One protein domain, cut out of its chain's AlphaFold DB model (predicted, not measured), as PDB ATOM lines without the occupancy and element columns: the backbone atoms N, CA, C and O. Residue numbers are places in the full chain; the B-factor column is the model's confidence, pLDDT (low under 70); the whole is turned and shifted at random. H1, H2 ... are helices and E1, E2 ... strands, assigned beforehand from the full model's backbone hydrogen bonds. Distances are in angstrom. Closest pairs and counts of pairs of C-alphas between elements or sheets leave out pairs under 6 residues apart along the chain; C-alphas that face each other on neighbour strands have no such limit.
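AT A GLANCE: This is residues 3 to 72 of the 72 residues of an uncharacterized protein of Clavibacter michiganensis subsp. michiganensis (UniProt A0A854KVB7). One helix, H1, lies slantwise over one face of a small antiparallel sheet of four strands, in the order E3, E2, E1, E5, and a second small sheet of E4 and E6 sits by the later part of the helix. The last strands join the two sheets, as E5 bends and runs on into E6. The printed part has 70 residues with one named helix and six named strands, in the order E1, E2, E3, H1, E4, E5, E6; both sheets are antiparallel. The class is mixed, helices and strands, with under half of the residues in named elements. The whole is compact, with a radius of gyration of the C-alphas of 11.7 A, and elongated in outline, spanning 36 by 24 by 19 A.

HOW THE PARTS SIT: E1, residues 3 to 6, and E2, residues 9 to 15, form a hairpin, antiparallel at 150 degrees, with N 4 and O 11 2.9 A apart, within hydrogen-bond range. E2 and E3, residues 21 to 23, form the next hairpin, at 153 degrees, with N 14 and O 22 2.8 A apart. E1, E2 and E3 make a meander, each strand the antiparallel neighbour of the one before. The pairing is staggered: E2 pairs with E1 over residues 9 to 12 and with E3 over residues 13 to 15. E5, residues 64 to 66, is an edge strand antiparallel to E1 at 164 degrees, with N 3 and O 65 2.8 A apart. H1, residues 37 to 47, is on this sheet in two layers, helix on one face, at a height over the sheet of 9.9 A. It is only just over E1 and E5, with 3 C-alphas falling on each, and runs slantwise to the strands, at 55 degrees to E1 on the local plane. In H1 every O i to N i+4 pair is within hydrogen-bond range. The closest C-alphas of H1 and E4, residues 50 to 52, are those of Ile 45 and Arg 51, 6.1 A apart. E4 and E6, residues 69 to 71, are antiparallel at 146 degrees, with N 51 and O 70 2.8 A apart.

IN THESE COORDINATES: E1 begins at C-alpha 3, (-19.950, 1.329, 35.659). E2 is the longest strand by residues and measures 19.5 A from first to last C-alpha. H1 measures 15.5 A and begins at C-alpha 37, (-16.800, 9.970, 30.935). E6 ends at C-alpha 71, (-7.620, -9.622, 29.840).

THE WHOLE: The C-alphas farthest apart, those of Asp 18 and Glu 33, are 37.7 A apart. The printed part has no cut. The links E3 to H1 and E4 to E5 are long. Confidence is low, under 70, at residues 31 to 33.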
ATOM      1  N   PHE A   3     -20.266   0.053  35.029       96.06
ATOM      2  CA  PHE A   3     -19.950   1.329  35.659       96.06
ATOM      3  C   PHE A   3     -21.234   2.142  35.813       96.06
ATOM      4  O   PHE A   3     -21.983   2.288  34.839       96.06
ATOM      5  N   VAL A   4     -21.483   2.678  37.006       96.75
ATOM      6  CA  VAL A   4     -22.622   3.558  37.306       96.75
ATOM      7  C   VAL A   4     -22.113   4.781  38.056       96.75
ATOM      8  O   VAL A   4     -21.420   4.647  39.053       96.75
ATOM      9  N   GLU A   5     -22.441   5.971  37.568       93.94
ATOM     10  CA  GLU A   5     -22.094   7.223  38.235       93.94
ATOM     11  C   GLU A   5     -23.159   7.593  39.276       93.94
ATOM     12  O   GLU A   5     -24.337   7.747  38.934       93.94
ATOM     13  N   GLY A   6     -22.740   7.787  40.526       90.75
ATOM     14  CA  GLY A   6     -23.546   8.307  41.631       90.75
ATOM     15  C   GLY A   6     -22.738   9.312  42.451       90.75
ATOM     16  O   GLY A   6     -21.565   9.075  42.694       90.75
ATOM     17  N   GLU A   7     -23.339  10.445  42.834       86.88
ATOM     18  CA  GLU A   7     -22.697  11.500  43.651       86.88
ATOM     19  C   GLU A   7     -21.238  11.814  43.244       86.88
ATOM     20  O   GLU A   7     -20.349  11.903  44.081       86.88
ATOM     21  N   GLU A   8     -20.990  11.959  41.934       88.69
ATOM     22  CA  GLU A   8     -19.664  12.237  41.342       88.69
ATOM     23  C   GLU A   8     -18.629  11.102  41.439       88.69
ATOM     24  O   GLU A   8     -17.458  11.295  41.111       88.69
ATOM     25  N   MET A   9     -19.056   9.898  41.803       93.75
ATOM     26  CA  MET A   9     -18.237   8.694  41.873       93.75
ATOM     27  C   MET A   9     -18.726   7.649  40.873       93.75
ATOM     28  O   MET A   9     -19.922   7.451  40.676       93.75
ATOM     29  N   TRP A  10     -17.795   6.941  40.251       95.50
ATOM     30  CA  TRP A  10     -18.055   5.715  39.515       95.50
ATOM     31  C   TRP A  10     -18.056   4.530  40.468       95.50
ATOM     32  O   TRP A  10     -17.035   4.205  41.071       95.50
ATOM     33  N   GLU A  11     -19.184   3.839  40.536       95.56
ATOM     34  CA  GLU A  11     -19.296   2.511  41.116       95.56
ATOM     35  C   GLU A  11     -19.052   1.453  40.043       95.56
ATOM     36  O   GLU A  11     -19.554   1.556  38.919       95.56
ATOM     37  N   LEU A  12     -18.282   0.428  40.399       94.56
ATOM     38  CA  LEU A  12     -17.825  -0.613  39.489       94.56
ATOM     39  C   LEU A  12     -18.261  -1.994  39.979       94.56
ATOM     40  O   LEU A  12     -17.959  -2.379  41.108       94.56
ATOM     41  N   THR A  13     -18.850  -2.775  39.077       95.56
ATOM     42  CA  THR A  13     -19.108  -4.206  39.271       95.56
ATOM     43  C   THR A  13     -18.518  -5.011  38.112       95.56
ATOM     44  O   THR A  13     -18.838  -4.782  36.940       95.56
ATOM     45  N   LEU A  14     -17.647  -5.968  38.422       92.31
ATOM     46  CA  LEU A  14     -17.139  -6.966  37.484       92.31
ATOM     47  C   LEU A  14     -17.902  -8.275  37.682       92.31
ATOM     48  O   LEU A  14     -17.799  -8.873  38.741       92.31
ATOM     49  N   THR A  15     -18.602  -8.727  36.648       92.06
ATOM     50  CA  THR A  15     -19.206 -10.063  36.613       92.06
ATOM     51  C   THR A  15     -18.251 -11.022  35.909       92.06
ATOM     52  O   THR A  15     -17.889 -10.781  34.750       92.06
ATOM     53  N   THR A  16     -17.808 -12.067  36.600       85.19
ATOM     54  CA  THR A  16     -16.913 -13.107  36.071       85.19
ATOM     55  C   THR A  16     -17.693 -14.203  35.335       85.19
ATOM     56  O   THR A  16     -18.922 -14.222  35.311       85.19
ATOM     57  N   SER A  17     -16.986 -15.103  34.645       83.44
ATOM     58  CA  SER A  17     -17.597 -16.146  33.801       83.44
ATOM     59  C   SER A  17     -18.408 -17.196  34.569       83.44
ATOM     60  O   SER A  17     -19.226 -17.891  33.975       83.44
ATOM     61  N   ASP A  18     -18.162 -17.327  35.868       86.31
ATOM     62  CA  ASP A  18     -18.933 -18.130  36.824       86.31
ATOM     63  C   ASP A  18     -20.213 -17.424  37.310       86.31
ATOM     64  O   ASP A  18     -21.026 -18.036  38.000       86.31
ATOM     65  N   GLY A  19     -20.430 -16.169  36.904       85.94
ATOM     66  CA  GLY A  19     -21.582 -15.362  37.290       85.94
ATOM     67  C   GLY A  19     -21.424 -14.657  38.637       85.94
ATOM     68  O   GLY A  19     -22.403 -14.083  39.113       85.94
ATOM     69  N   GLU A  20     -20.237 -14.681  39.250       88.69
ATOM     70  CA  GLU A  20     -19.981 -13.933  40.480       88.69
ATOM     71  C   GLU A  20     -19.772 -12.439  40.199       88.69
ATOM     72  O   GLU A  20     -19.102 -12.041  39.245       88.69
ATOM     73  N   ASP A  21     -20.365 -11.599  41.052       91.56
ATOM     74  CA  ASP A  21     -20.224 -10.147  40.993       91.56
ATOM     75  C   ASP A  21     -19.179  -9.668  42.007       91.56
ATOM     76  O   ASP A  21     -19.366  -9.741  43.224       91.56
ATOM     77  N   HIS A  22     -18.103  -9.076  41.498       89.38
ATOM     78  CA  HIS A  22     -17.049  -8.451  42.283       89.38
ATOM     79  C   HIS A  22     -17.171  -6.930  42.211       89.38
ATOM     80  O   HIS A  22     -17.000  -6.321  41.150       89.38
ATOM     81  N   LYS A  23     -17.442  -6.292  43.352       90.94
ATOM     82  CA  LYS A  23     -17.415  -4.829  43.450       90.94
ATOM     83  C   LYS A  23     -15.972  -4.332  43.445       90.94
ATOM     84  O   LYS A  23     -15.155  -4.785  44.243       90.94
ATOM     85  N   GLY A  24     -15.675  -3.404  42.544       86.94
ATOM     86  CA  GLY A  24     -14.402  -2.694  42.521       86.94
ATOM     87  C   GLY A  24     -14.401  -1.490  43.460       86.94
ATOM     88  O   GLY A  24     -15.446  -1.051  43.939       86.94
ATOM     89  N   GLU A  25     -13.218  -0.931  43.694       90.69
ATOM     90  CA  GLU A  25     -13.079   0.323  44.433       90.69
ATOM     91  C   GLU A  25     -13.650   1.494  43.609       90.69
ATOM     92  O   GLU A  25     -13.224   1.667  42.450       90.69
ATOM     93  N   PRO A  26     -14.588   2.286  44.175       92.00
ATOM     94  CA  PRO A  26     -15.127   3.469  43.519       92.00
ATOM     95  C   PRO A  26     -14.045   4.498  43.191       92.00
ATOM     96  O   PRO A  26     -13.041   4.604  43.892       92.00
ATOM     97  N   PHE A  27     -14.258   5.296  42.146       91.75
ATOM     98  CA  PHE A  27     -13.310   6.341  41.749       91.75
ATOM     99  C   PHE A  27     -14.025   7.592  41.222       91.75
ATOM    100  O   PHE A  27     -15.161   7.481  40.772       91.75
ATOM    101  N   PRO A  28     -13.399   8.780  41.247       91.69
ATOM    102  CA  PRO A  28     -14.059  10.016  40.822       91.69
ATOM    103  C   PRO A  28     -14.518   9.994  39.355       91.69
ATOM    104  O   PRO A  28     -13.758   9.620  38.461       91.69
ATOM    105  N   ALA A  29     -15.741  10.468  39.102       87.12
ATOM    106  CA  ALA A  29     -16.312  10.693  37.768       87.12
ATOM    107  C   ALA A  29     -15.932  12.056  37.152       87.12
ATOM    108  O   ALA A  29     -16.319  12.401  36.029       87.12
ATOM    109  N   SER A  30     -15.142  12.836  37.882       76.62
ATOM    110  CA  SER A  30     -14.652  14.166  37.527       76.62
ATOM    111  C   SER A  30     -13.171  14.267  37.903       76.62
ATOM    112  O   SER A  30     -12.795  14.842  38.915       76.62
ATOM    113  N   GLY A  31     -12.301  13.632  37.113       63.47
ATOM    114  CA  GLY A  31     -10.889  13.478  37.497       63.47
ATOM    115  C   GLY A  31      -9.868  14.210  36.631       63.47
ATOM    116  O   GLY A  31      -8.753  14.453  37.085       63.47
ATOM    117  N   THR A  32     -10.179  14.530  35.371       66.38
ATOM    118  CA  THR A  32      -9.142  14.999  34.435       66.38
ATOM    119  C   THR A  32      -9.717  15.937  33.383       66.38
ATOM    120  O   THR A  32     -10.682  15.603  32.694       66.38
ATOM    121  N   GLU A  33      -9.118  17.122  33.262       68.31
ATOM    122  CA  GLU A  33      -9.468  18.119  32.252       68.31
ATOM    123  C   GLU A  33      -9.331  17.508  30.844       68.31
ATOM    124  O   GLU A  33      -8.318  16.896  30.511       68.31
ATOM    125  N   GLY A  34     -10.386  17.603  30.028       72.00
ATOM    126  CA  GLY A  34     -10.411  17.057  28.664       72.00
ATOM    127  C   GLY A  34     -10.786  15.574  28.527       72.00
ATOM    128  O   GLY A  34     -10.909  15.099  27.399       72.00
ATOM    129  N   PHE A  35     -11.028  14.839  29.621       83.50
ATOM    130  CA  PHE A  35     -11.516  13.456  29.544       83.50
ATOM    131  C   PHE A  35     -13.045  13.394  29.490       83.50
ATOM    132  O   PHE A  35     -13.747  13.858  30.389       83.50
ATOM    133  N   SER A  36     -13.571  12.727  28.464       90.50
ATOM    134  CA  SER A  36     -14.958  12.264  28.462       90.50
ATOM    135  C   SER A  36     -15.176  11.181  29.525       90.50
ATOM    136  O   SER A  36     -14.249  10.476  29.929       90.50
ATOM    137  N   LYS A  37     -16.426  11.003  29.956       91.88
ATOM    138  CA  LYS A  37     -16.800   9.970  30.935       91.88
ATOM    139  C   LYS A  37     -16.455   8.569  30.437       91.88
ATOM    140  O   LYS A  37     -15.947   7.749  31.194       91.88
ATOM    141  N   LEU A  38     -16.646   8.328  29.140       92.94
ATOM    142  CA  LEU A  38     -16.221   7.084  28.510       92.94
ATOM    143  C   LEU A  38     -14.703   6.876  28.622       92.94
ATOM    144  O   LEU A  38     -14.271   5.776  28.946       92.94
ATOM    145  N   GLN A  39     -13.887   7.910  28.392       92.50
ATOM    146  CA  GLN A  39     -12.428   7.793  28.519       92.50
ATOM    147  C   GLN A  39     -11.989   7.487  29.953       92.50
ATOM    148  O   GLN A  39     -11.077   6.686  30.132       92.50
ATOM    149  N   GLN A  40     -12.648   8.057  30.966       92.25
ATOM    150  CA  GLN A  40     -12.373   7.717  32.369       92.25
ATOM    151  C   GLN A  40     -12.632   6.229  32.646       92.25
ATOM    152  O   GLN A  40     -11.802   5.548  33.246       92.25
ATOM    153  N   VAL A  41     -13.766   5.711  32.161       93.69
ATOM    154  CA  VAL A  41     -14.136   4.297  32.302       93.69
ATOM    155  C   VAL A  41     -13.137   3.384  31.590       93.69
ATOM    156  O   VAL A  41     -12.657   2.426  32.188       93.69
ATOM    157  N   LEU A  42     -12.777   3.688  30.339       93.81
ATOM    158  CA  LEU A  42     -11.803   2.898  29.577       93.81
ATOM    159  C   LEU A  42     -10.422   2.899  30.238       93.81
ATOM    160  O   LEU A  42      -9.809   1.843  30.365       93.81
ATOM    161  N   PHE A  43      -9.971   4.056  30.727       92.19
ATOM    162  CA  PHE A  43      -8.717   4.165  31.466       92.19
ATOM    163  C   PHE A  43      -8.728   3.297  32.732       92.19
ATOM    164  O   PHE A  43      -7.758   2.595  33.014       92.19
ATOM    165  N   ARG A  44      -9.841   3.283  33.481       92.75
ATOM    166  CA  ARG A  44      -9.979   2.414  34.657       92.75
ATOM    167  C   ARG A  44      -9.936   0.930  34.284       92.75
ATOM    168  O   ARG A  44      -9.303   0.164  35.005       92.75
ATOM    169  N   ILE A  45     -10.570   0.533  33.179       93.06
ATOM    170  CA  ILE A  45     -10.525  -0.846  32.661       93.06
ATOM    171  C   ILE A  45      -9.074  -1.267  32.381       93.06
ATOM    172  O   ILE A  45      -8.652  -2.328  32.844       93.06
ATOM    173  N   GLU A  46      -8.301  -0.423  31.694       93.25
ATOM    174  CA  GLU A  46      -6.884  -0.679  31.395       93.25
ATOM    175  C   GLU A  46      -6.026  -0.761  32.660       93.25
ATOM    176  O   GLU A  46      -5.239  -1.697  32.813       93.25
ATOM    177  N   ALA A  47      -6.227   0.153  33.613       91.75
ATOM    178  CA  ALA A  47      -5.523   0.148  34.897       91.75
ATOM    179  C   ALA A  47      -5.778  -1.126  35.726       91.75
ATOM    180  O   ALA A  47      -4.965  -1.482  36.576       91.75
ATOM    181  N   MET A  48      -6.892  -1.822  35.477       90.69
ATOM    182  CA  MET A  48      -7.227  -3.103  36.104       90.69
ATOM    183  C   MET A  48      -6.684  -4.327  35.347       90.69
ATOM    184  O   MET A  48      -6.948  -5.453  35.765       90.69
ATOM    185  N   GLY A  49      -5.945  -4.140  34.248       92.94
ATOM    186  CA  GLY A  49      -5.384  -5.236  33.451       92.94
ATOM    187  C   GLY A  49      -6.336  -5.809  32.395       92.94
ATOM    188  O   GLY A  49      -6.118  -6.921  31.912       92.94
ATOM    189  N   TYR A  50      -7.387  -5.071  32.033       93.69
ATOM    190  CA  TYR A  50      -8.379  -5.487  31.043       93.69
ATOM    191  C   TYR A  50      -8.424  -4.531  29.847       93.69
ATOM    192  O   TYR A  50      -7.917  -3.415  29.883       93.69
ATOM    193  N   ARG A  51      -9.111  -4.946  28.783       94.69
ATOM    194  CA  ARG A  51      -9.515  -4.099  27.654       94.69
ATOM    195  C   ARG A  51     -10.984  -4.307  27.325       94.69
ATOM    196  O   ARG A  51     -11.478  -5.435  27.370       94.69
ATOM    197  N   ALA A  52     -11.682  -3.240  26.944       93.75
ATOM    198  CA  ALA A  52     -13.030  -3.360  26.399       93.75
ATOM    199  C   ALA A  52     -12.981  -4.064  25.033       93.75
ATOM    200  O   ALA A  52     -12.199  -3.698  24.159       93.75
ATOM    201  N   THR A  53     -13.832  -5.067  24.832       93.75
ATOM    202  CA  THR A  53     -13.932  -5.786  23.547       93.75
ATOM    203  C   THR A  53     -14.621  -4.944  22.471       93.75
ATOM    204  O   THR A  53     -14.379  -5.131  21.278       93.75
ATOM    205  N   ARG A  54     -15.481  -4.005  22.890       92.44
ATOM    206  CA  ARG A  54     -16.160  -3.015  22.047       92.44
ATOM    207  C   ARG A  54     -16.308  -1.698  22.799       92.44
ATOM    208  O   ARG A  54     -16.722  -1.688  23.956       92.44
ATOM    209  N   THR A  55     -16.053  -0.592  22.107       91.12
ATOM    210  CA  THR A  55     -16.109   0.756  22.687       91.12
ATOM    211  C   THR A  55     -17.295   1.550  22.125       91.12
ATOM    212  O   THR A  55     -17.367   1.759  20.912       91.12
ATOM    213  N   PRO A  56     -18.238   2.024  22.961       87.31
ATOM    214  CA  PRO A  56     -19.425   2.749  22.508       87.31
ATOM    215  C   PRO A  56     -19.143   4.249  22.307       87.31
ATOM    216  O   PRO A  56     -19.623   5.090  23.064       87.31
ATOM    217  N   TYR A  57     -18.397   4.611  21.259       87.88
ATOM    218  CA  TYR A  57     -18.005   6.008  20.980       87.88
ATOM    219  C   TYR A  57     -19.169   6.989  20.754       87.88
ATOM    220  O   TYR A  57     -18.965   8.195  20.806       87.88
ATOM    221  N   SER A  58     -20.395   6.513  20.530       89.88
ATOM    222  CA  SER A  58     -21.587   7.370  20.445       89.88
ATOM    223  C   SER A  58     -22.123   7.827  21.809       89.88
ATOM    224  O   SER A  58     -23.035   8.646  21.862       89.88
ATOM    225  N   LYS A  59     -21.577   7.304  22.913       88.31
ATOM    226  CA  LYS A  59     -22.106   7.446  24.276       88.31
ATOM    227  C   LYS A  59     -21.103   8.090  25.238       88.31
ATOM    228  O   LYS A  59     -21.023   7.691  26.384       88.31
ATOM    229  N   VAL A  60     -20.314   9.068  24.794       89.69
ATOM    230  CA  VAL A  60     -19.122   9.578  25.518       89.69
ATOM    231  C   VAL A  60     -19.375  10.251  26.881       89.69
ATOM    232  O   VAL A  60     -18.445  10.371  27.682       89.69
ATOM    233  N   HIS A  61     -20.606  10.683  27.169       88.69
ATOM    234  CA  HIS A  61     -20.980  11.382  28.411       88.69
ATOM    235  C   HIS A  61     -22.091  10.675  29.204       88.69
ATOM    236  O   HIS A  61     -22.714  11.288  30.072       88.69
ATOM    237  N   GLU A  62     -22.339   9.393  28.925       92.38
ATOM    238  CA  GLU A  62     -23.313   8.612  29.685       92.38
ATOM    239  C   GLU A  62     -22.887   8.443  31.143       92.38
ATOM    240  O   GLU A  62     -21.698   8.421  31.465       92.38
ATOM    241  N   ARG A  63     -23.886   8.281  32.014       93.12
ATOM    242  CA  ARG A  63     -23.714   8.002  33.451       93.12
ATOM    243  C   ARG A  63     -23.681   6.506  33.771       93.12
ATOM    244  O   ARG A  63     -23.575   6.116  34.928       93.12
ATOM    245  N   ARG A  64     -23.834   5.652  32.756       95.75
ATOM    246  CA  ARG A  64     -23.820   4.196  32.896       95.75
ATOM    247  C   ARG A  64     -23.179   3.546  31.681       95.75
ATOM    248  O   ARG A  64     -23.620   3.770  30.555       95.75
ATOM    249  N   TYR A  65     -22.218   2.661  31.924       95.12
ATOM    250  CA  TYR A  65     -21.595   1.838  30.890       95.12
ATOM    251  C   TYR A  65     -21.626   0.372  31.289       95.12
ATOM    252  O   TYR A  65     -21.193   0.010  32.375       95.12
ATOM    253  N   SER A  66     -22.114  -0.476  30.391       95.00
ATOM    254  CA  SER A  66     -21.975  -1.927  30.493       95.00
ATOM    255  C   SER A  66     -21.086  -2.373  29.347       95.00
ATOM    256  O   SER A  66     -21.469  -2.224  28.186       95.00
ATOM    257  N   LEU A  67     -19.886  -2.842  29.672       94.56
ATOM    258  CA  LEU A  67     -18.844  -3.182  28.712       94.56
ATOM    259  C   LEU A  67     -18.389  -4.620  28.925       94.56
ATOM    260  O   LEU A  67     -18.062  -5.023  30.045       94.56
ATOM    261  N   ASP A  68     -18.330  -5.371  27.834       93.06
ATOM    262  CA  ASP A  68     -17.671  -6.669  27.806       93.06
ATOM    263  C   ASP A  68     -16.162  -6.444  27.742       93.06
ATOM    264  O   ASP A  68     -15.678  -5.679  26.898       93.06
ATOM    265  N   VAL A  69     -15.416  -7.102  28.625       93.38
ATOM    266  CA  VAL A  69     -13.971  -6.904  28.777       93.38
ATOM    267  C   VAL A  69     -13.227  -8.230  28.651       93.38
ATOM    268  O   VAL A  69     -13.767  -9.284  28.975       93.38
ATOM    269  N   ALA A  70     -11.986  -8.168  28.183       92.38
ATOM    270  CA  ALA A  70     -11.060  -9.296  28.134       92.38
ATOM    271  C   ALA A  70      -9.751  -8.918  28.843       92.38
ATOM    272  O   ALA A  70      -9.435  -7.725  28.886       92.38
ATOM    273  N   PRO A  71      -8.985  -9.882  29.381       92.31
ATOM    274  CA  PRO A  71      -7.620  -9.622  29.840       92.31
ATOM    275  C   PRO A  71      -6.772  -8.990  28.723       92.31
ATOM    276  O   PRO A  71      -7.013  -9.270  27.539       92.31
ATOM    277  N   LEU A  72      -5.834  -8.113  29.096       88.38
ATOM    278  CA  LEU A  72      -4.891  -7.489  28.157       88.38
ATOM    279  C   LEU A  72      -4.004  -8.516  27.439       88.38
ATOM    280  O   LEU A  72      -3.522  -9.458  28.107       88.38
TER     281      LEU A  72